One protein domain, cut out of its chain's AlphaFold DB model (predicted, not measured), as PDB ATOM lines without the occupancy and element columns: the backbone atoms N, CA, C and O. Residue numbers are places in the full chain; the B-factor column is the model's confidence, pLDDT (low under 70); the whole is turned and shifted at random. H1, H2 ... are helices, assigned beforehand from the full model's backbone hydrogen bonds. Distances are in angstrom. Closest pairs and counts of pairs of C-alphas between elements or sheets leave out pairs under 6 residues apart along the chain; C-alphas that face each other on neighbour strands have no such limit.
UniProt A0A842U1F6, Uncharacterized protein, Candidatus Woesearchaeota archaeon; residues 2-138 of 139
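What this domain is: This is residues 2 to 138 of the 139 residues of an uncharacterized protein of Candidatus Woesearchaeota archaeon (UniProt A0A842U1F6). This is an elongated helical bundle: long, kinked H3 has H4 folded back along it and H1 and H2 packed on it, while H6 packs on H1 and H4. Residues 131 to 138 stick out. The printed part has 137 residues with six named helices, H1 to H6, all helix, compact, radius of gyration of the C-alphas 15.3 A, spanning 53 by 29 by 25 A.

Where its parts are: H3, residues 40 to 70, 41.5 A, begins at C-alpha 40 (88.470, 79.589, 257.314), kinks by 68 degrees near residue 48. H4 is residues 75 to 99, 35.9 A; H1 2 to 15; H2 18 to 34; H5 106 to 111. H6, residues 113 to 136, 35.1 A, ends at C-alpha 136 (78.647, 44.634, 235.962).

How they stand to each other: Hairpin H3 and H4 touch, closest C-alphas Leu 60 and Gly 82, 4.3 A. H1, H2 and H3 form an up and down bundle, each running against the one before. H6 touches H1 at a steep tilt of 49 degrees, closest C-alphas Ser 7 and Gly 122, 4.0 A. Every O i to N i+4 pair is within hydrogen-bond range in H4, H5 and H6; in H1 9 of 10, H2 8 of 13, H3 20 of 27.

The domain as a whole: The printed part has no cut and no long link; pLDDT is under 70 at residues 17 to 19, 35 to 39 and 138.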
ATOM      1  N   GLY A   2      81.740  68.460 247.737       81.88
ATOM      2  CA  GLY A   2      80.264  68.441 247.757       81.88
ATOM      3  C   GLY A   2      79.594  67.529 246.715       81.88
ATOM      4  O   GLY A   2      78.608  66.874 247.024       81.88
ATOM      5  N   ILE A   3      80.150  67.417 245.505       87.38
ATOM      6  CA  ILE A   3      79.639  66.514 244.454       87.38
ATOM      7  C   ILE A   3      79.677  65.045 244.903       87.38
ATOM      8  O   ILE A   3      78.678  64.341 244.797       87.38
ATOM      9  N   ILE A   4      80.806  64.603 245.461       86.38
ATOM     10  CA  ILE A   4      81.005  63.222 245.929       86.38
ATOM     11  C   ILE A   4      80.000  62.896 247.036       86.38
ATOM     12  O   ILE A   4      79.318  61.877 246.987       86.38
ATOM     13  N   VAL A   5      79.846  63.811 247.995       87.44
ATOM     14  CA  VAL A   5      78.877  63.688 249.090       87.44
ATOM     15  C   VAL A   5      77.450  63.535 248.562       87.44
ATOM     16  O   VAL A   5      76.746  62.608 248.955       87.44
ATOM     17  N   ASN A   6      77.018  64.420 247.660       89.50
ATOM     18  CA  ASN A   6      75.671  64.351 247.095       89.50
ATOM     19  C   ASN A   6      75.468  63.091 246.240       89.50
ATOM     20  O   ASN A   6      74.373  62.535 246.234       89.50
ATOM     21  N   SER A   7      76.517  62.604 245.573       88.94
ATOM     22  CA  SER A   7      76.477  61.332 244.852       88.94
ATOM     23  C   SER A   7      76.215  60.159 245.799       88.94
ATOM     24  O   SER A   7      75.289  59.382 245.567       88.94
ATOM     25  N   PHE A   8      76.932  60.094 246.928       88.12
ATOM     26  CA  PHE A   8      76.673  59.093 247.963       88.12
ATOM     27  C   PHE A   8      75.266  59.207 248.549       88.12
ATOM     28  O   PHE A   8      74.601  58.185 248.698       88.12
ATOM     29  N   LEU A   9      74.779  60.420 248.831       87.94
ATOM     30  CA  LEU A   9      73.409  60.633 249.310       87.94
ATOM     31  C   LEU A   9      72.382  60.061 248.324       87.94
ATOM     32  O   LEU A   9      71.521  59.272 248.714       87.94
ATOM     33  N   ILE A  10      72.507  60.381 247.037       90.31
ATOM     34  CA  ILE A  10      71.557  59.933 246.015       90.31
ATOM     35  C   ILE A  10      71.648  58.420 245.799       90.31
ATOM     36  O   ILE A  10      70.621  57.746 245.844       90.31
ATOM     37  N   SER A  11      72.843  57.843 245.671       87.75
ATOM     38  CA  SER A  11      72.982  56.384 245.558       87.75
ATOM     39  C   SER A  11      72.512  55.652 246.819       87.75
ATOM     40  O   SER A  11      71.914  54.578 246.728       87.75
ATOM     41  N   SER A  12      72.719  56.232 248.007       85.00
ATOM     42  CA  SER A  12      72.235  55.657 249.267       85.00
ATOM     43  C   SER A  12      70.707  55.607 249.323       85.00
ATOM     44  O   SER A  12      70.148  54.619 249.799       85.00
ATOM     45  N   SER A  13      70.035  56.613 248.750       84.06
ATOM     46  CA  SER A  13      68.571  56.689 248.695       84.06
ATOM     47  C   SER A  13      67.933  55.539 247.905       84.06
ATOM     48  O   SER A  13      66.783  55.181 248.162       84.06
ATOM     49  N   LEU A  14      68.679  54.951 246.964       82.94
ATOM     50  CA  LEU A  14      68.222  53.856 246.113       82.94
ATOM     51  C   LEU A  14      68.614  52.476 246.650       82.94
ATOM     52  O   LEU A  14      67.937  51.498 246.340       82.94
ATOM     53  N   LYS A  15      69.678  52.385 247.460       80.00
ATOM     54  CA  LYS A  15      70.234  51.104 247.933       80.00
ATOM     55  C   LYS A  15      69.900  50.759 249.390       80.00
ATOM     56  O   LYS A  15      69.888  49.578 249.730       80.00
ATOM     57  N   PHE A  16      69.638  51.739 250.259       75.38
ATOM     58  CA  PHE A  16      69.490  51.508 251.704       75.38
ATOM     59  C   PHE A  16      68.077  51.788 252.249       75.38
ATOM     60  O   PHE A  16      67.355  52.656 251.760       75.38
ATOM     61  N   LYS A  17      67.699  51.054 253.312       67.12
ATOM     62  CA  LYS A  17      66.490  51.302 254.128       67.12
ATOM     63  C   LYS A  17      66.687  52.522 255.044       67.12
ATOM     64  O   LYS A  17      67.813  52.816 255.438       67.12
ATOM     65  N   ASP A  18      65.586  53.181 255.418       66.12
ATOM     66  CA  ASP A  18      65.540  54.545 255.981       66.12
ATOM     67  C   ASP A  18      66.496  54.825 257.155       66.12
ATOM     68  O   ASP A  18      67.117  55.883 257.201       66.12
ATOM     69  N   TYR A  19      66.696  53.870 258.065       63.16
ATOM     70  CA  TYR A  19      67.548  54.060 259.247       63.16
ATOM     71  C   TYR A  19      69.059  54.061 258.944       63.16
ATOM     72  O   TYR A  19      69.835  54.651 259.691       63.16
ATOM     73  N   LYS A  20      69.503  53.446 257.836       74.19
ATOM     74  CA  LYS A  20      70.934  53.377 257.465       74.19
ATOM     75  C   LYS A  20      71.435  54.628 256.735       74.19
ATOM     76  O   LYS A  20      72.603  54.698 256.369       74.19
ATOM     77  N   ILE A  21      70.556  55.601 256.509       78.00
ATOM     78  CA  ILE A  21      70.841  56.823 255.748       78.00
ATOM     79  C   ILE A  21      71.482  57.899 256.645       78.00
ATOM     80  O   ILE A  21      72.220  58.754 256.156       78.00
ATOM     81  N   LEU A  22      71.265  57.825 257.966       79.44
ATOM     82  CA  LEU A  22      71.735  58.819 258.939       79.44
ATOM     83  C   LEU A  22      73.250  59.093 258.876       79.44
ATOM     84  O   LEU A  22      73.619  60.268 258.813       79.44
ATOM     85  N   PRO A  23      74.144  58.082 258.806       80.94
ATOM     86  CA  PRO A  23      75.579  58.345 258.702       80.94
ATOM     87  C   PRO A  23      75.937  59.143 257.443       80.94
ATOM     88  O   PRO A  23      76.733  60.075 257.510       80.94
ATOM     89  N   VAL A  24      75.298  58.839 256.309       82.38
ATOM     90  CA  VAL A  24      75.561  59.501 255.018       82.38
ATOM     91  C   VAL A  24      75.095  60.962 255.033       82.38
ATOM     92  O   VAL A  24      75.704  61.812 254.390       82.38
ATOM     93  N   VAL A  25      74.044  61.270 255.797       85.25
ATOM     94  CA  VAL A  25      73.501  62.627 255.971       85.25
ATOM     95  C   VAL A  25      74.389  63.494 256.866       85.25
ATOM     96  O   VAL A  25      74.600  64.673 256.559       85.25
ATOM     97  N   VAL A  26      74.922  62.913 257.945       85.00
ATOM     98  CA  VAL A  26      75.626  63.638 259.016       85.00
ATOM     99  C   VAL A  26      77.132  63.740 258.767       85.00
ATOM    100  O   VAL A  26      77.694  64.839 258.830       85.00
ATOM    101  N   MET A  27      77.793  62.629 258.421       83.50
ATOM    102  CA  MET A  27      79.257  62.553 258.271       83.50
ATOM    103  C   MET A  27      79.874  63.638 257.376       83.50
ATOM    104  O   MET A  27      80.925  64.166 257.745       83.50
ATOM    105  N   PRO A  28      79.270  64.034 256.238       81.75
ATOM    106  CA  PRO A  28      79.876  65.035 255.368       81.75
ATOM    107  C   PRO A  28      80.100  66.389 256.039       81.75
ATOM    108  O   PRO A  28      81.117  67.037 255.812       81.75
ATOM    109  N   SER A  29      79.153  66.813 256.875       81.44
ATOM    110  CA  SER A  29      79.241  68.086 257.598       81.44
ATOM    111  C   SER A  29      80.251  68.032 258.750       81.44
ATOM    112  O   SER A  29      80.973  69.000 258.970       81.44
ATOM    113  N   LEU A  30      80.386  66.877 259.412       81.38
ATOM    114  CA  LEU A  30      81.425  66.649 260.417       81.38
ATOM    115  C   LEU A  30      82.817  66.665 259.773       81.38
ATOM    116  O   LEU A  30      83.741  67.260 260.314       81.38
ATOM    117  N   GLY A  31      82.951  66.084 258.577       77.81
ATOM    118  CA  GLY A  31      84.178  66.160 257.783       77.81
ATOM    119  C   GLY A  31      84.499  67.570 257.274       77.81
ATOM    120  O   GLY A  31      85.664  67.892 257.043       77.81
ATOM    121  N   ALA A  32      83.481  68.417 257.090       76.31
ATOM    122  CA  ALA A  32      83.668  69.824 256.747       76.31
ATOM    123  C   ALA A  32      84.160  70.643 257.951       76.31
ATOM    124  O   ALA A  32      85.055  71.469 257.785       76.31
ATOM    125  N   LEU A  33      83.626  70.371 259.149       75.50
ATOM    126  CA  LEU A  33      84.099  70.963 260.403       75.50
ATOM    127  C   LEU A  33      85.536  70.559 260.731       75.50
ATOM    128  O   LEU A  33      86.361  71.421 261.023       75.50
ATOM    129  N   SER A  34      85.842  69.261 260.668       72.31
ATOM    130  CA  SER A  34      87.128  68.728 261.133       72.31
ATOM    131  C   SER A  34      88.323  69.250 260.343       72.31
ATOM    132  O   SER A  34      89.437  69.276 260.856       72.31
ATOM    133  N   ARG A  35      88.104  69.677 259.096       63.03
ATOM    134  CA  ARG A  35      89.174  70.200 258.251       63.03
ATOM    135  C   ARG A  35      89.423  71.693 258.411       63.03
ATOM    136  O   ARG A  35      90.456  72.112 257.914       63.03
ATOM    137  N   GLY A  36      88.525  72.493 259.006       60.19
ATOM    138  CA  GLY A  36      88.664  73.961 259.179       60.19
ATOM    139  C   GLY A  36      88.887  74.801 257.898       60.19
ATOM    140  O   GLY A  36      88.775  76.023 257.908       60.19
ATOM    141  N   LEU A  37      89.166  74.149 256.768       53.47
ATOM    142  CA  LEU A  37      89.693  74.713 255.528       53.47
ATOM    143  C   LEU A  37      88.603  75.240 254.593       53.47
ATOM    144  O   LEU A  37      88.894  76.052 253.725       53.47
ATOM    145  N   LEU A  38      87.355  74.774 254.730       59.34
ATOM    146  CA  LEU A  38      86.283  75.140 253.793       59.34
ATOM    147  C   LEU A  38      85.729  76.545 254.033       59.34
ATOM    148  O   LEU A  38      85.256  77.173 253.092       59.34
ATOM    149  N   PHE A  39      85.776  77.017 255.278       61.72
ATOM    150  CA  PHE A  39      85.208  78.305 255.665       61.72
ATOM    151  C   PHE A  39      86.218  79.229 256.354       61.72
ATOM    152  O   PHE A  39      85.918  80.407 256.509       61.72
ATOM    153  N   GLY A  40      87.419  78.756 256.719       72.69
ATOM    154  CA  GLY A  40      88.470  79.589 257.314       72.69
ATOM    155  C   GLY A  40      87.938  80.400 258.508       72.69
ATOM    156  O   GLY A  40      87.400  79.789 259.437       72.69
ATOM    157  N   PRO A  41      87.991  81.749 258.483       74.56
ATOM    158  CA  PRO A  41      87.452  82.594 259.557       74.56
ATOM    159  C   PRO A  41      85.930  82.461 259.745       74.56
ATOM    160  O   PRO A  41      85.408  82.805 260.799       74.56
ATOM    161  N   TYR A  42      85.210  81.918 258.758       77.75
ATOM    162  CA  TYR A  42      83.763  81.711 258.811       77.75
ATOM    163  C   TYR A  42      83.339  80.361 259.411       77.75
ATOM    164  O   TYR A  42      82.146  80.071 259.497       77.75
ATOM    165  N   THR A  43      84.290  79.522 259.831       79.00
ATOM    166  CA  THR A  43      84.009  78.203 260.425       79.00
ATOM    167  C   THR A  43      83.055  78.254 261.632       79.00
ATOM    168  O   THR A  43      82.175  77.394 261.697       79.00
ATOM    169  N   PRO A  44      83.115  79.250 262.545       83.94
ATOM    170  CA  PRO A  44      82.157  79.346 263.651       83.94
ATOM    171  C   PRO A  44      80.704  79.493 263.180       83.94
ATOM    172  O   PRO A  44      79.802  78.887 263.749       83.94
ATOM    173  N   PHE A  45      80.470  80.224 262.087       86.38
ATOM    174  CA  PHE A  45      79.128  80.412 261.529       86.38
ATOM    175  C   PHE A  45      78.556  79.128 260.927       86.38
ATOM    176  O   PHE A  45      77.343  78.911 260.950       86.38
ATOM    177  N   LEU A  46      79.423  78.238 260.434       83.94
ATOM    178  CA  LEU A  46      78.998  76.939 259.921       83.94
ATOM    179  C   LEU A  46      78.358  76.087 261.018       83.94
ATOM    180  O   LEU A  46      77.423  75.350 260.719       83.94
ATOM    181  N   PHE A  47      78.810  76.209 262.269       86.69
ATOM    182  CA  PHE A  47      78.277  75.434 263.389       86.69
ATOM    183  C   PHE A  47      76.763  75.615 263.544       86.69
ATOM    184  O   PHE A  47      76.030  74.634 263.661       86.69
ATOM    185  N   TYR A  48      76.284  76.854 263.419       89.00
ATOM    186  CA  TYR A  48      74.856  77.166 263.449       89.00
ATOM    187  C   TYR A  48      74.087  76.553 262.276       89.00
ATOM    188  O   TYR A  48      72.924  76.184 262.422       89.00
ATOM    189  N   MET A  49      74.737  76.401 261.120       91.38
ATOM    190  CA  MET A  49      74.097  75.863 259.923       91.38
ATOM    191  C   MET A  49      74.056  74.336 259.867       91.38
ATOM    192  O   MET A  49      73.227  73.780 259.151       91.38
ATOM    193  N   ILE A  50      74.912  73.630 260.607       91.06
ATOM    194  CA  ILE A  50      75.016  72.161 260.577       91.06
ATOM    195  C   ILE A  50      73.701  71.411 260.801       91.06
ATOM    196  O   ILE A  50      73.398  70.552 259.968       91.06
ATOM    197  N   PRO A  51      72.899  71.697 261.846       92.06
ATOM    198  CA  PRO A  51      71.635  70.987 262.031       92.06
ATOM    199  C   PRO A  51      70.710  71.162 260.819       92.06
ATOM    200  O   PRO A  51      70.074  70.208 260.370       92.06
ATOM    201  N   PHE A  52      70.709  72.346 260.204       94.25
ATOM    202  CA  PHE A  52      69.944  72.605 258.987       94.25
ATOM    203  C   PHE A  52      70.540  71.894 257.768       94.25
ATOM    204  O   PHE A  52      69.787  71.355 256.962       94.25
ATOM    205  N   ILE A  53      71.869  71.803 257.649       92.94
ATOM    206  CA  ILE A  53      72.551  71.024 256.602       92.94
ATOM    207  C   ILE A  53      72.143  69.549 256.671       92.94
ATOM    208  O   ILE A  53      71.881  68.945 255.627       92.94
ATOM    209  N   TRP A  54      72.035  68.967 257.869       93.31
ATOM    210  CA  TRP A  54      71.537  67.596 258.036       93.31
ATOM    211  C   TRP A  54      70.110  67.454 257.527       93.31
ATOM    212  O   TRP A  54      69.832  66.560 256.728       93.31
ATOM    213  N   ILE A  55      69.225  68.370 257.923       93.56
ATOM    214  CA  ILE A  55      67.828  68.371 257.477       93.56
ATOM    215  C   ILE A  55      67.749  68.538 255.952       93.56
ATOM    216  O   ILE A  55      67.036  67.788 255.293       93.56
ATOM    217  N   GLY A  56      68.536  69.441 255.361       93.44
ATOM    218  CA  GLY A  56      68.604  69.652 253.912       93.44
ATOM    219  C   GLY A  56      69.104  68.424 253.144       93.44
ATOM    220  O   GLY A  56      68.540  68.050 252.114       93.44
ATOM    221  N   ASN A  57      70.139  67.748 253.647       93.56
ATOM    222  CA  ASN A  57      70.627  66.491 253.071       93.56
ATOM    223  C   ASN A  57      69.584  65.372 253.187       93.56
ATOM    224  O   ASN A  57      69.386  64.613 252.237       93.56
ATOM    225  N   TYR A  58      68.898  65.288 254.326       92.62
ATOM    226  CA  TYR A  58      67.803  64.346 254.521       92.62
ATOM    227  C   TYR A  58      66.640  64.627 253.562       92.62
ATOM    228  O   TYR A  58      66.143  63.699 252.930       92.62
ATOM    229  N   LEU A  59      66.262  65.896 253.377       93.19
ATOM    230  CA  LEU A  59      65.249  66.338 252.413       93.19
ATOM    231  C   LEU A  59      65.586  65.888 250.991       93.19
ATOM    232  O   LEU A  59      64.712  65.342 250.323       93.19
ATOM    233  N   LEU A  60      66.838  66.049 250.545       92.69
ATOM    234  CA  LEU A  60      67.284  65.560 249.235       92.69
ATOM    235  C   LEU A  60      67.038  64.053 249.094       92.69
ATOM    236  O   LEU A  60      66.415  63.616 248.127       92.69
ATOM    237  N   VAL A  61      67.514  63.265 250.061       91.94
ATOM    238  CA  VAL A  61      67.408  61.800 250.033       91.94
ATOM    239  C   VAL A  61      65.952  61.347 250.093       91.94
ATOM    240  O   VAL A  61      65.522  60.509 249.297       91.94
ATOM    241  N   TYR A  62      65.184  61.916 251.018       90.38
ATOM    242  CA  TYR A  62      63.785  61.586 251.217       90.38
ATOM    243  C   TYR A  62      62.957  61.951 249.985       90.38
ATOM    244  O   TYR A  62      62.273  61.084 249.443       90.38
ATOM    245  N   ALA A  63      63.061  63.190 249.494       90.25
ATOM    246  CA  ALA A  63      62.345  63.642 248.305       90.25
ATOM    247  C   ALA A  63      62.682  62.758 247.103       90.25
ATOM    248  O   ALA A  63      61.777  62.199 246.481       90.25
ATOM    249  N   PHE A  64      63.972  62.549 246.830       90.88
ATOM    250  CA  PHE A  64      64.409  61.714 245.719       90.88
ATOM    251  C   PHE A  64      63.801  60.309 245.795       90.88
ATOM    252  O   PHE A  64      63.239  59.819 244.813       90.88
ATOM    253  N   ARG A  65      63.823  59.682 246.976       87.75
ATOM    254  CA  ARG A  65      63.255  58.347 247.185       87.75
ATOM    255  C   ARG A  65      61.734  58.315 247.035       87.75
ATOM    256  O   ARG A  65      61.219  57.413 246.373       87.75
ATOM    257  N   GLN A  66      61.003  59.269 247.617       87.25
ATOM    258  CA  GLN A  66      59.541  59.332 247.489       87.25
ATOM    259  C   GLN A  66      59.127  59.493 246.021       87.25
ATOM    260  O   GLN A  66      58.257  58.767 245.534       87.25
ATOM    261  N   PHE A  67      59.777  60.405 245.297       87.88
ATOM    262  CA  PHE A  67      59.463  60.666 243.897       87.88
ATOM    263  C   PHE A  67      59.871  59.513 242.983       87.88
ATOM    264  O   PHE A  67      59.083  59.111 242.122       87.88
ATOM    265  N   LYS A  68      61.051  58.924 243.204       84.06
ATOM    266  CA  LYS A  68      61.570  57.871 242.333       84.06
ATOM    267  C   LYS A  68      60.950  56.502 242.595       84.06
ATOM    268  O   LYS A  68      60.584  55.824 241.639       84.06
ATOM    269  N   LEU A  69      60.843  56.080 243.859       79.75
ATOM    270  CA  LEU A  69      60.395  54.725 244.207       79.75
ATOM    271  C   LEU A  69      58.879  54.631 244.384       79.75
ATOM    272  O   LEU A  69      58.279  53.685 243.879       79.75
ATOM    273  N   LYS A  70      58.246  55.594 245.072       78.75
ATOM    274  CA  LYS A  70      56.796  55.527 245.326       78.75
ATOM    275  C   LYS A  70      55.977  56.097 244.176       78.75
ATOM    276  O   LYS A  70      55.056  55.442 243.706       78.75
ATOM    277  N   LYS A  71      56.329  57.298 243.701       80.69
ATOM    278  CA  LYS A  71      55.627  57.952 242.582       80.69
ATOM    279  C   LYS A  71      56.128  57.519 241.197       80.69
ATOM    280  O   LYS A  71      55.593  57.983 240.199       80.69
ATOM    281  N   LYS A  72      57.140  56.639 241.133       83.56
ATOM    282  CA  LYS A  72      57.734  56.090 239.896       83.56
ATOM    283  C   LYS A  72      58.145  57.156 238.867       83.56
ATOM    284  O   LYS A  72      58.165  56.887 237.668       83.56
ATOM    285  N   LEU A  73      58.505  58.357 239.317       87.25
ATOM    286  CA  LEU A  73      58.878  59.450 238.422       87.25
ATOM    287  C   LEU A  73      60.241  59.209 237.759       87.25
ATOM    288  O   LEU A  73      61.054  58.367 238.167       87.25
ATOM    289  N   ASN A  74      60.523  59.990 236.718       90.44
ATOM    290  CA  ASN A  74      61.821  59.971 236.055       90.44
ATOM    291  C   ASN A  74      62.944  60.382 237.022       90.44
ATOM    292  O   ASN A  74      62.742  61.171 237.948       90.44
ATOM    293  N   TYR A  75      64.139  59.813 236.812       90.50
ATOM    294  CA  TYR A  75      65.310  60.056 237.667       90.50
ATOM    295  C   TYR A  75      65.619  61.555 237.761       90.50
ATOM    296  O   TYR A  75      65.720  62.100 238.854       90.50
ATOM    297  N   TRP A  76      65.662  62.226 236.608       92.06
ATOM    298  CA  TRP A  76      65.974  63.649 236.493       92.06
ATOM    299  C   TRP A  76      64.944  64.557 237.173       92.06
ATOM    300  O   TRP A  76      65.329  65.518 237.829       92.06
ATOM    301  N   LEU A  77      63.650  64.220 237.104       91.38
ATOM    302  CA  LEU A  77      62.604  64.965 237.817       91.38
ATOM    303  C   LEU A  77      62.705  64.773 239.334       91.38
ATOM    304  O   LEU A  77      62.580  65.731 240.092       91.38
ATOM    305  N   SER A  78      62.976  63.542 239.778       92.19
ATOM    306  CA  SER A  78      63.167  63.234 241.203       92.19
ATOM    307  C   SER A  78      64.398  63.953 241.763       92.19
ATOM    308  O   SER A  78      64.354  64.482 242.873       92.19
ATOM    309  N   LEU A  79      65.473  64.018 240.969       93.25
ATOM    310  CA  LEU A  79      66.682  64.779 241.270       93.25
ATOM    311  C   LEU A  79      66.389  66.276 241.362       93.25
ATOM    312  O   LEU A  79      66.709  66.886 242.376       93.25
ATOM    313  N   GLY A  80      65.740  66.849 240.346       94.56
ATOM    314  CA  GLY A  80      65.389  68.269 240.316       94.56
ATOM    315  C   GLY A  80      64.563  68.686 241.531       94.56
ATOM    316  O   GLY A  80      64.928  69.633 242.223       94.56
ATOM    317  N   MET A  81      63.516  67.927 241.867       93.44
ATOM    318  CA  MET A  81      62.711  68.212 243.057       93.44
ATOM    319  C   MET A  81      63.524  68.106 244.347       93.44
ATOM    320  O   MET A  81      63.448  68.999 245.186       93.44
ATOM    321  N   GLY A  82      64.341  67.060 244.504       94.19
ATOM    322  CA  GLY A  82      65.197  66.917 245.683       94.19
ATOM    323  C   GLY A  82      66.198  68.068 245.845       94.19
ATOM    324  O   GLY A  82      66.409  68.543 246.961       94.19
ATOM    325  N   ILE A  83      66.765  68.557 244.738       95.88
ATOM    326  CA  ILE A  83      67.653  69.725 244.727       95.88
ATOM    327  C   ILE A  83      66.904  70.976 245.177       95.88
ATOM    328  O   ILE A  83      67.405  71.689 246.043       95.88
ATOM    329  N   VAL A  84      65.709  71.223 244.631       96.12
ATOM    330  CA  VAL A  84      64.880  72.379 245.006       96.12
ATOM    331  C   VAL A  84      64.541  72.342 246.495       96.12
ATOM    332  O   VAL A  84      64.731  73.345 247.176       96.12
ATOM    333  N   PHE A  85      64.126  71.189 247.028       95.31
ATOM    334  CA  PHE A  85      63.836  71.055 248.458       95.31
ATOM    335  C   PHE A  85      65.064  71.323 249.329       95.31
ATOM    336  O   PHE A  85      64.975  72.088 250.287       95.31
ATOM    337  N   LYS A  86      66.219  70.740 248.993       94.69
ATOM    338  CA  LYS A  86      67.456  70.938 249.759       94.69
ATOM    339  C   LYS A  86      67.956  72.381 249.686       94.69
ATOM    340  O   LYS A  86      68.182  72.997 250.721       94.69
ATOM    341  N   ALA A  87      68.167  72.897 248.478       95.06
ATOM    342  CA  ALA A  87      68.743  74.223 248.274       95.06
ATOM    343  C   ALA A  87      67.781  75.322 248.740       95.06
ATOM    344  O   ALA A  87      68.222  76.276 249.371       95.06
ATOM    345  N   GLY A  88      66.476  75.165 248.506       96.19
ATOM    346  CA  GLY A  88      65.458  76.099 248.986       96.19
ATOM    347  C   GLY A  88      65.397  76.157 250.511       96.19
ATOM    348  O   GLY A  88      65.423  77.245 251.080       96.19
ATOM    349  N   PHE A  89      65.404  75.003 251.186       97.25
ATOM    350  CA  PHE A  89      65.421  74.949 252.650       97.25
ATOM    351  C   PHE A  89      66.688  75.584 253.244       97.25
ATOM    352  O   PHE A  89      66.613  76.388 254.175       97.25
ATOM    353  N   LEU A  90      67.860  75.255 252.696       95.81
ATOM    354  CA  LEU A  90      69.136  75.788 253.179       95.81
ATOM    355  C   LEU A  90      69.294  77.282 252.887       95.81
ATOM    356  O   LEU A  90      69.799  78.017 253.731       95.81
ATOM    357  N   PHE A  91      68.816  77.750 251.737       96.44
ATOM    358  CA  PHE A  91      68.776  79.173 251.427       96.44
ATOM    359  C   PHE A  91      67.844  79.927 252.377       96.44
ATOM    360  O   PHE A  91      68.245  80.950 252.922       96.44
ATOM    361  N   LEU A  92      66.630  79.417 252.618       96.69
ATOM    362  CA  LEU A  92      65.662  80.071 253.499       96.69
ATOM    363  C   LEU A  92      66.189  80.171 254.935       96.69
ATOM    364  O   LEU A  92      66.107  81.226 255.554       96.69
ATOM    365  N   THR A  93      66.780  79.092 255.448       96.00
ATOM    366  CA  THR A  93      67.383  79.086 256.789       96.00
ATOM    367  C   THR A  93      68.588  80.026 256.871       96.00
ATOM    368  O   THR A  93      68.669  80.816 257.807       96.00
ATOM    369  N   ALA A  94      69.468  80.041 255.864       94.81
ATOM    370  CA  ALA A  94      70.571  81.000 255.802       94.81
ATOM    371  C   ALA A  94      70.083  82.458 255.694       94.81
ATOM    372  O   ALA A  94      70.674  83.342 256.305       94.81
ATOM    373  N   TYR A  95      68.995  82.712 254.961       96.25
ATOM    374  CA  TYR A  95      68.388  84.038 254.822       96.25
ATOM    375  C   TYR A  95      67.824  84.554 256.142       96.25
ATOM    376  O   TYR A  95      68.092  85.695 256.518       96.25
ATOM    377  N   ILE A  96      67.128  83.693 256.886       96.31
ATOM    378  CA  ILE A  96      66.659  84.002 258.239       96.31
ATOM    379  C   ILE A  96      67.854  84.390 259.122       96.31
ATOM    380  O   ILE A  96      67.868  85.472 259.701       96.31
ATOM    381  N   PHE A  97      68.897  83.559 259.169       94.31
ATOM    382  CA  PHE A  97      70.083  83.815 259.993       94.31
ATOM    383  C   PHE A  97      70.858  85.069 259.566       94.31
ATOM    384  O   PHE A  97      71.459  85.733 260.410       94.31
ATOM    385  N   TYR A  98      70.842  85.407 258.277       95.38
ATOM    386  CA  TYR A  98      71.445  86.628 257.753       95.38
ATOM    387  C   TYR A  98      70.699  87.877 258.235       95.38
ATOM    388  O   TYR A  98      71.338  88.811 258.712       95.38
ATOM    389  N   ILE A  99      69.361  87.878 258.185       96.19
ATOM    390  CA  ILE A  99      68.549  89.004 258.682       96.19
ATOM    391  C   ILE A  99      68.756  89.212 260.188       96.19
ATOM    392  O   ILE A  99      68.817  90.349 260.647       96.19
ATOM    393  N   PHE A 100      68.918  88.130 260.953       94.81
ATOM    394  CA  PHE A 100      69.233  88.200 262.384       94.81
ATOM    395  C   PHE A 100      70.696  88.575 262.688       94.81
ATOM    396  O   PHE A 100      71.075  88.633 263.856       94.81
ATOM    397  N   GLY A 101      71.535  88.812 261.673       92.44
ATOM    398  CA  GLY A 101      72.944  89.176 261.849       92.44
ATOM    399  C   GLY A 101      73.838  88.036 262.350       92.44
ATOM    400  O   GLY A 101      74.966  88.286 262.767       92.44
ATOM    401  N   VAL A 102      73.359  86.787 262.316       92.06
ATOM    402  CA  VAL A 102      74.095  85.615 262.820       92.06
ATOM    403  C   VAL A 102      75.117  85.122 261.805       92.06
ATOM    404  O   VAL A 102      76.200  84.704 262.200       92.06
ATOM    405  N   VAL A 103      74.792  85.143 260.506       91.94
ATOM    406  CA  VAL A 103      75.691  84.667 259.441       91.94
ATOM    407  C   VAL A 103      75.945  85.751 258.386       91.94
ATOM    408  O   VAL A 103      75.028  86.495 258.046       91.94
ATOM    409  N   PRO A 104      77.158  85.837 257.808       91.69
ATOM    410  CA  PRO A 104      77.443  86.779 256.724       91.69
ATOM    411  C   PRO A 104      76.730  86.424 255.411       91.69
ATOM    412  O   PRO A 104      76.447  85.256 255.140       91.69
ATOM    413  N   ALA A 105      76.550  87.411 254.526       92.06
ATOM    414  CA  ALA A 105      75.866  87.249 253.233       92.06
ATOM    415  C   ALA A 105      76.459  86.143 252.330       92.06
ATOM    416  O   ALA A 105      75.742  85.548 251.525       92.06
ATOM    417  N   VAL A 106      77.747  85.808 252.491       90.88
ATOM    418  CA  VAL A 106      78.404  84.702 251.765       90.88
ATOM    419  C   VAL A 106      77.724  83.346 252.008       90.88
ATOM    420  O   VAL A 106      77.768  82.463 251.151       90.88
ATOM    421  N   PHE A 107      77.037  83.168 253.142       91.12
ATOM    422  CA  PHE A 107      76.291  81.942 253.418       91.12
ATOM    423  C   PHE A 107      75.052  81.789 252.535       91.12
ATOM    424  O   PHE A 107      74.661  80.659 252.267       91.12
ATOM    425  N   LEU A 108      74.469  82.872 252.013       93.50
ATOM    426  CA  LEU A 108      73.304  82.789 251.123       93.50
ATOM    427  C   LEU A 108      73.665  82.107 249.803       93.50
ATOM    428  O   LEU A 108      72.980  81.187 249.351       93.50
ATOM    429  N   THR A 109      74.787  82.508 249.205       92.06
ATOM    430  CA  THR A 109      75.283  81.903 247.964       92.06
ATOM    431  C   THR A 109      75.782  80.477 248.209       92.06
ATOM    432  O   THR A 109      75.489  79.574 247.417       92.06
ATOM    433  N   ALA A 110      76.457  80.242 249.341       90.94
ATOM    434  CA  ALA A 110      76.956  78.925 249.726       90.94
ATOM    435  C   ALA A 110      75.837  77.914 250.049       90.94
ATOM    436  O   ALA A 110      75.963  76.735 249.713       90.94
ATOM    437  N   MET A 111      74.746  78.347 250.686       93.12
ATOM    438  CA  MET A 111      73.632  77.482 251.099       93.12
ATOM    439  C   MET A 111      72.524  77.368 250.045       93.12
ATOM    440  O   MET A 111      71.788  76.385 250.053       93.12
ATOM    441  N   GLY A 112      72.436  78.303 249.098       92.62
ATOM    442  CA  GLY A 112      71.525  78.217 247.955       92.62
ATOM    443  C   GLY A 112      72.199  77.638 246.711       92.62
ATOM    444  O   GLY A 112      72.116  76.442 246.423       92.62
ATOM    445  N   VAL A 113      72.879  78.504 245.958       92.44
ATOM    446  CA  VAL A 113      73.400  78.199 244.613       92.44
ATOM    447  C   VAL A 113      74.428  77.068 244.645       92.44
ATOM    448  O   VAL A 113      74.324  76.113 243.873       92.44
ATOM    449  N   MET A 114      75.385  77.116 245.574       92.56
ATOM    450  CA  MET A 114      76.420  76.079 245.657       92.56
ATOM    451  C   MET A 114      75.845  74.716 246.070       92.56
ATOM    452  O   MET A 114      76.325  73.678 245.605       92.56
ATOM    453  N   GLN A 115      74.783  74.687 246.885       92.94
ATOM    454  CA  GLN A 115      74.084  73.438 247.207       92.94
ATOM    455  C   GLN A 115      73.383  72.861 245.980       92.94
ATOM    456  O   GLN A 115      73.453  71.653 245.764       92.94
ATOM    457  N   ALA A 116      72.775  73.707 245.147       94.38
ATOM    458  CA  ALA A 116      72.141  73.268 243.910       94.38
ATOM    459  C   ALA A 116      73.158  72.703 242.905       94.38
ATOM    460  O   ALA A 116      72.987  71.580 242.428       94.38
ATOM    461  N   ILE A 117      74.255  73.427 242.651       94.69
ATOM    462  CA  ILE A 117      75.319  73.000 241.724       94.69
ATOM    463  C   ILE A 117      75.927  71.667 242.173       94.69
ATOM    464  O   ILE A 117      76.061  70.730 241.384       94.69
ATOM    465  N   THR A 118      76.280  71.554 243.455       93.38
ATOM    466  CA  THR A 118      76.919  70.336 243.969       93.38
ATOM    467  C   THR A 118      75.965  69.147 244.028       93.38
ATOM    468  O   THR A 118      76.400  68.021 243.779       93.38
ATOM    469  N   ALA A 119      74.682  69.369 244.324       93.06
ATOM    470  CA  ALA A 119      73.676  68.313 244.320       93.06
ATOM    471  C   ALA A 119      73.364  67.826 242.903       93.06
ATOM    472  O   ALA A 119      73.269  66.617 242.688       93.06
ATOM    473  N   PHE A 120      73.308  68.733 241.925       95.25
ATOM    474  CA  PHE A 120      73.180  68.366 240.518       95.25
ATOM    475  C   PHE A 120      74.373  67.536 240.039       95.25
ATOM    476  O   PHE A 120      74.187  66.418 239.560       95.25
ATOM    477  N   GLY A 121      75.601  68.026 240.251       94.06
ATOM    478  CA  GLY A 121      76.812  67.285 239.891       94.06
ATOM    479  C   GLY A 121      76.890  65.921 240.582       94.06
ATOM    480  O   GLY A 121      77.254  64.925 239.959       94.06
ATOM    481  N   GLY A 122      76.486  65.845 241.854       92.88
ATOM    482  CA  GLY A 122      76.410  64.584 242.592       92.88
ATOM    483  C   GLY A 122      75.382  63.612 242.016       92.88
ATOM    484  O   GLY A 122      75.661  62.420 241.915       92.88
ATOM    485  N   GLY A 123      74.226  64.110 241.579       92.81
ATOM    486  CA  GLY A 123      73.206  63.299 240.917       92.81
ATOM    487  C   GLY A 123      73.654  62.761 239.564       92.81
ATOM    488  O   GLY A 123      73.456  61.584 239.283       92.81
ATOM    489  N   VAL A 124      74.343  63.569 238.759       94.00
ATOM    490  CA  VAL A 124      74.947  63.095 237.501       94.00
ATOM    491  C   VAL A 124      75.965  61.983 237.775       94.00
ATOM    492  O   VAL A 124      75.916  60.929 237.138       94.00
ATOM    493  N   ALA A 125      76.842  62.172 238.765       92.69
ATOM    494  CA  ALA A 125      77.821  61.159 239.157       92.69
ATOM    495  C   ALA A 125      77.152  59.865 239.667       92.69
ATOM    496  O   ALA A 125      77.540  58.767 239.267       92.69
ATOM    497  N   ALA A 126      76.106  59.984 240.493       91.81
ATOM    498  CA  ALA A 126      75.340  58.841 240.994       91.81
ATOM    499  C   ALA A 126      74.650  58.071 239.858       91.81
ATOM    500  O   ALA A 126      74.674  56.842 239.842       91.81
ATOM    501  N   PHE A 127      74.084  58.780 238.879       92.19
ATOM    502  CA  PHE A 127      73.476  58.166 237.703       92.19
ATOM    503  C   PHE A 127      74.488  57.343 236.894       92.19
ATOM    504  O   PHE A 127      74.202  56.200 236.528       92.19
ATOM    505  N   GLY A 128      75.680  57.899 236.650       90.19
ATOM    506  CA  GLY A 128      76.771  57.192 235.976       90.19
ATOM    507  C   GLY A 128      77.173  55.918 236.722       90.19
ATOM    508  O   GLY A 128      77.195  54.833 236.135       90.19
ATOM    509  N   TYR A 129      77.390  56.027 238.035       89.06
ATOM    510  CA  TYR A 129      77.731  54.892 238.894       89.06
ATOM    511  C   TYR A 129      76.656  53.794 238.880       89.06
ATOM    512  O   TYR A 129      76.968  52.610 238.752       89.06
ATOM    513  N   GLU A 130      75.377  54.157 238.951       86.06
ATOM    514  CA  GLU A 130      74.279  53.187 238.921       86.06
ATOM    515  C   GLU A 130      74.097  52.499 237.576       86.06
ATOM    516  O   GLU A 130      73.620  51.361 237.530       86.06
ATOM    517  N   LYS A 131      74.432  53.180 236.479       85.75
ATOM    518  CA  LYS A 131      74.407  52.579 235.147       85.75
ATOM    519  C   LYS A 131      75.518  51.536 235.011       85.75
ATOM    520  O   LYS A 131      75.234  50.426 234.570       85.75
ATOM    521  N   ILE A 132      76.733  51.859 235.463       87.19
ATOM    522  CA  ILE A 132      77.889  50.947 235.446       87.19
ATOM    523  C   ILE A 132      77.653  49.749 236.373       87.19
ATOM    524  O   ILE A 132      77.785  48.605 235.952       87.19
ATOM    525  N   SER A 133      77.224  49.989 237.615       82.25
ATOM    526  CA  SER A 133      76.974  48.925 238.598       82.25
ATOM    527  C   SER A 133      75.906  47.928 238.135       82.25
ATOM    528  O   SER A 133      76.012  46.742 238.431       82.25
ATOM    529  N   ARG A 134      74.890  48.383 237.389       80.56
ATOM    530  CA  ARG A 134      73.882  47.494 236.790       80.56
ATOM    531  C   ARG A 134      74.410  46.680 235.613       80.56
ATOM    532  O   ARG A 134      73.867  45.613 235.362       80.56
ATOM    533  N   TRP A 135      75.400  47.192 234.887       76.12
ATOM    534  CA  TRP A 135      76.034  46.471 233.789       76.12
ATOM    535  C   TRP A 135      76.914  45.336 234.325       76.12
ATOM    536  O   TRP A 135      76.716  44.198 233.927       76.12
ATOM    537  N   VAL A 136      77.757  45.625 235.324       80.50
ATOM    538  CA  VAL A 136      78.647  44.634 235.962       80.50
ATOM    539  C   VAL A 136      77.877  43.485 236.623       80.50
ATOM    540  O   VAL A 136      78.284  42.342 236.513       80.50
ATOM    541  N   ASN A 137      76.743  43.750 237.278       74.69
ATOM    542  CA  ASN A 137      75.938  42.686 237.903       74.69
ATOM    543  C   ASN A 137      75.104  41.849 236.910       74.69
ATOM    544  O   ASN A 137      74.367  40.965 237.346       74.69
ATOM    545  N   ARG A 138      75.114  42.177 235.611       66.31
ATOM    546  CA  ARG A 138      74.385  41.437 234.562       66.31
ATOM    547  C   ARG A 138      75.295  40.564 233.690       66.31
ATOM    548  O   ARG A 138      74.763  39.754 232.936       66.31
TER     549      ARG A 138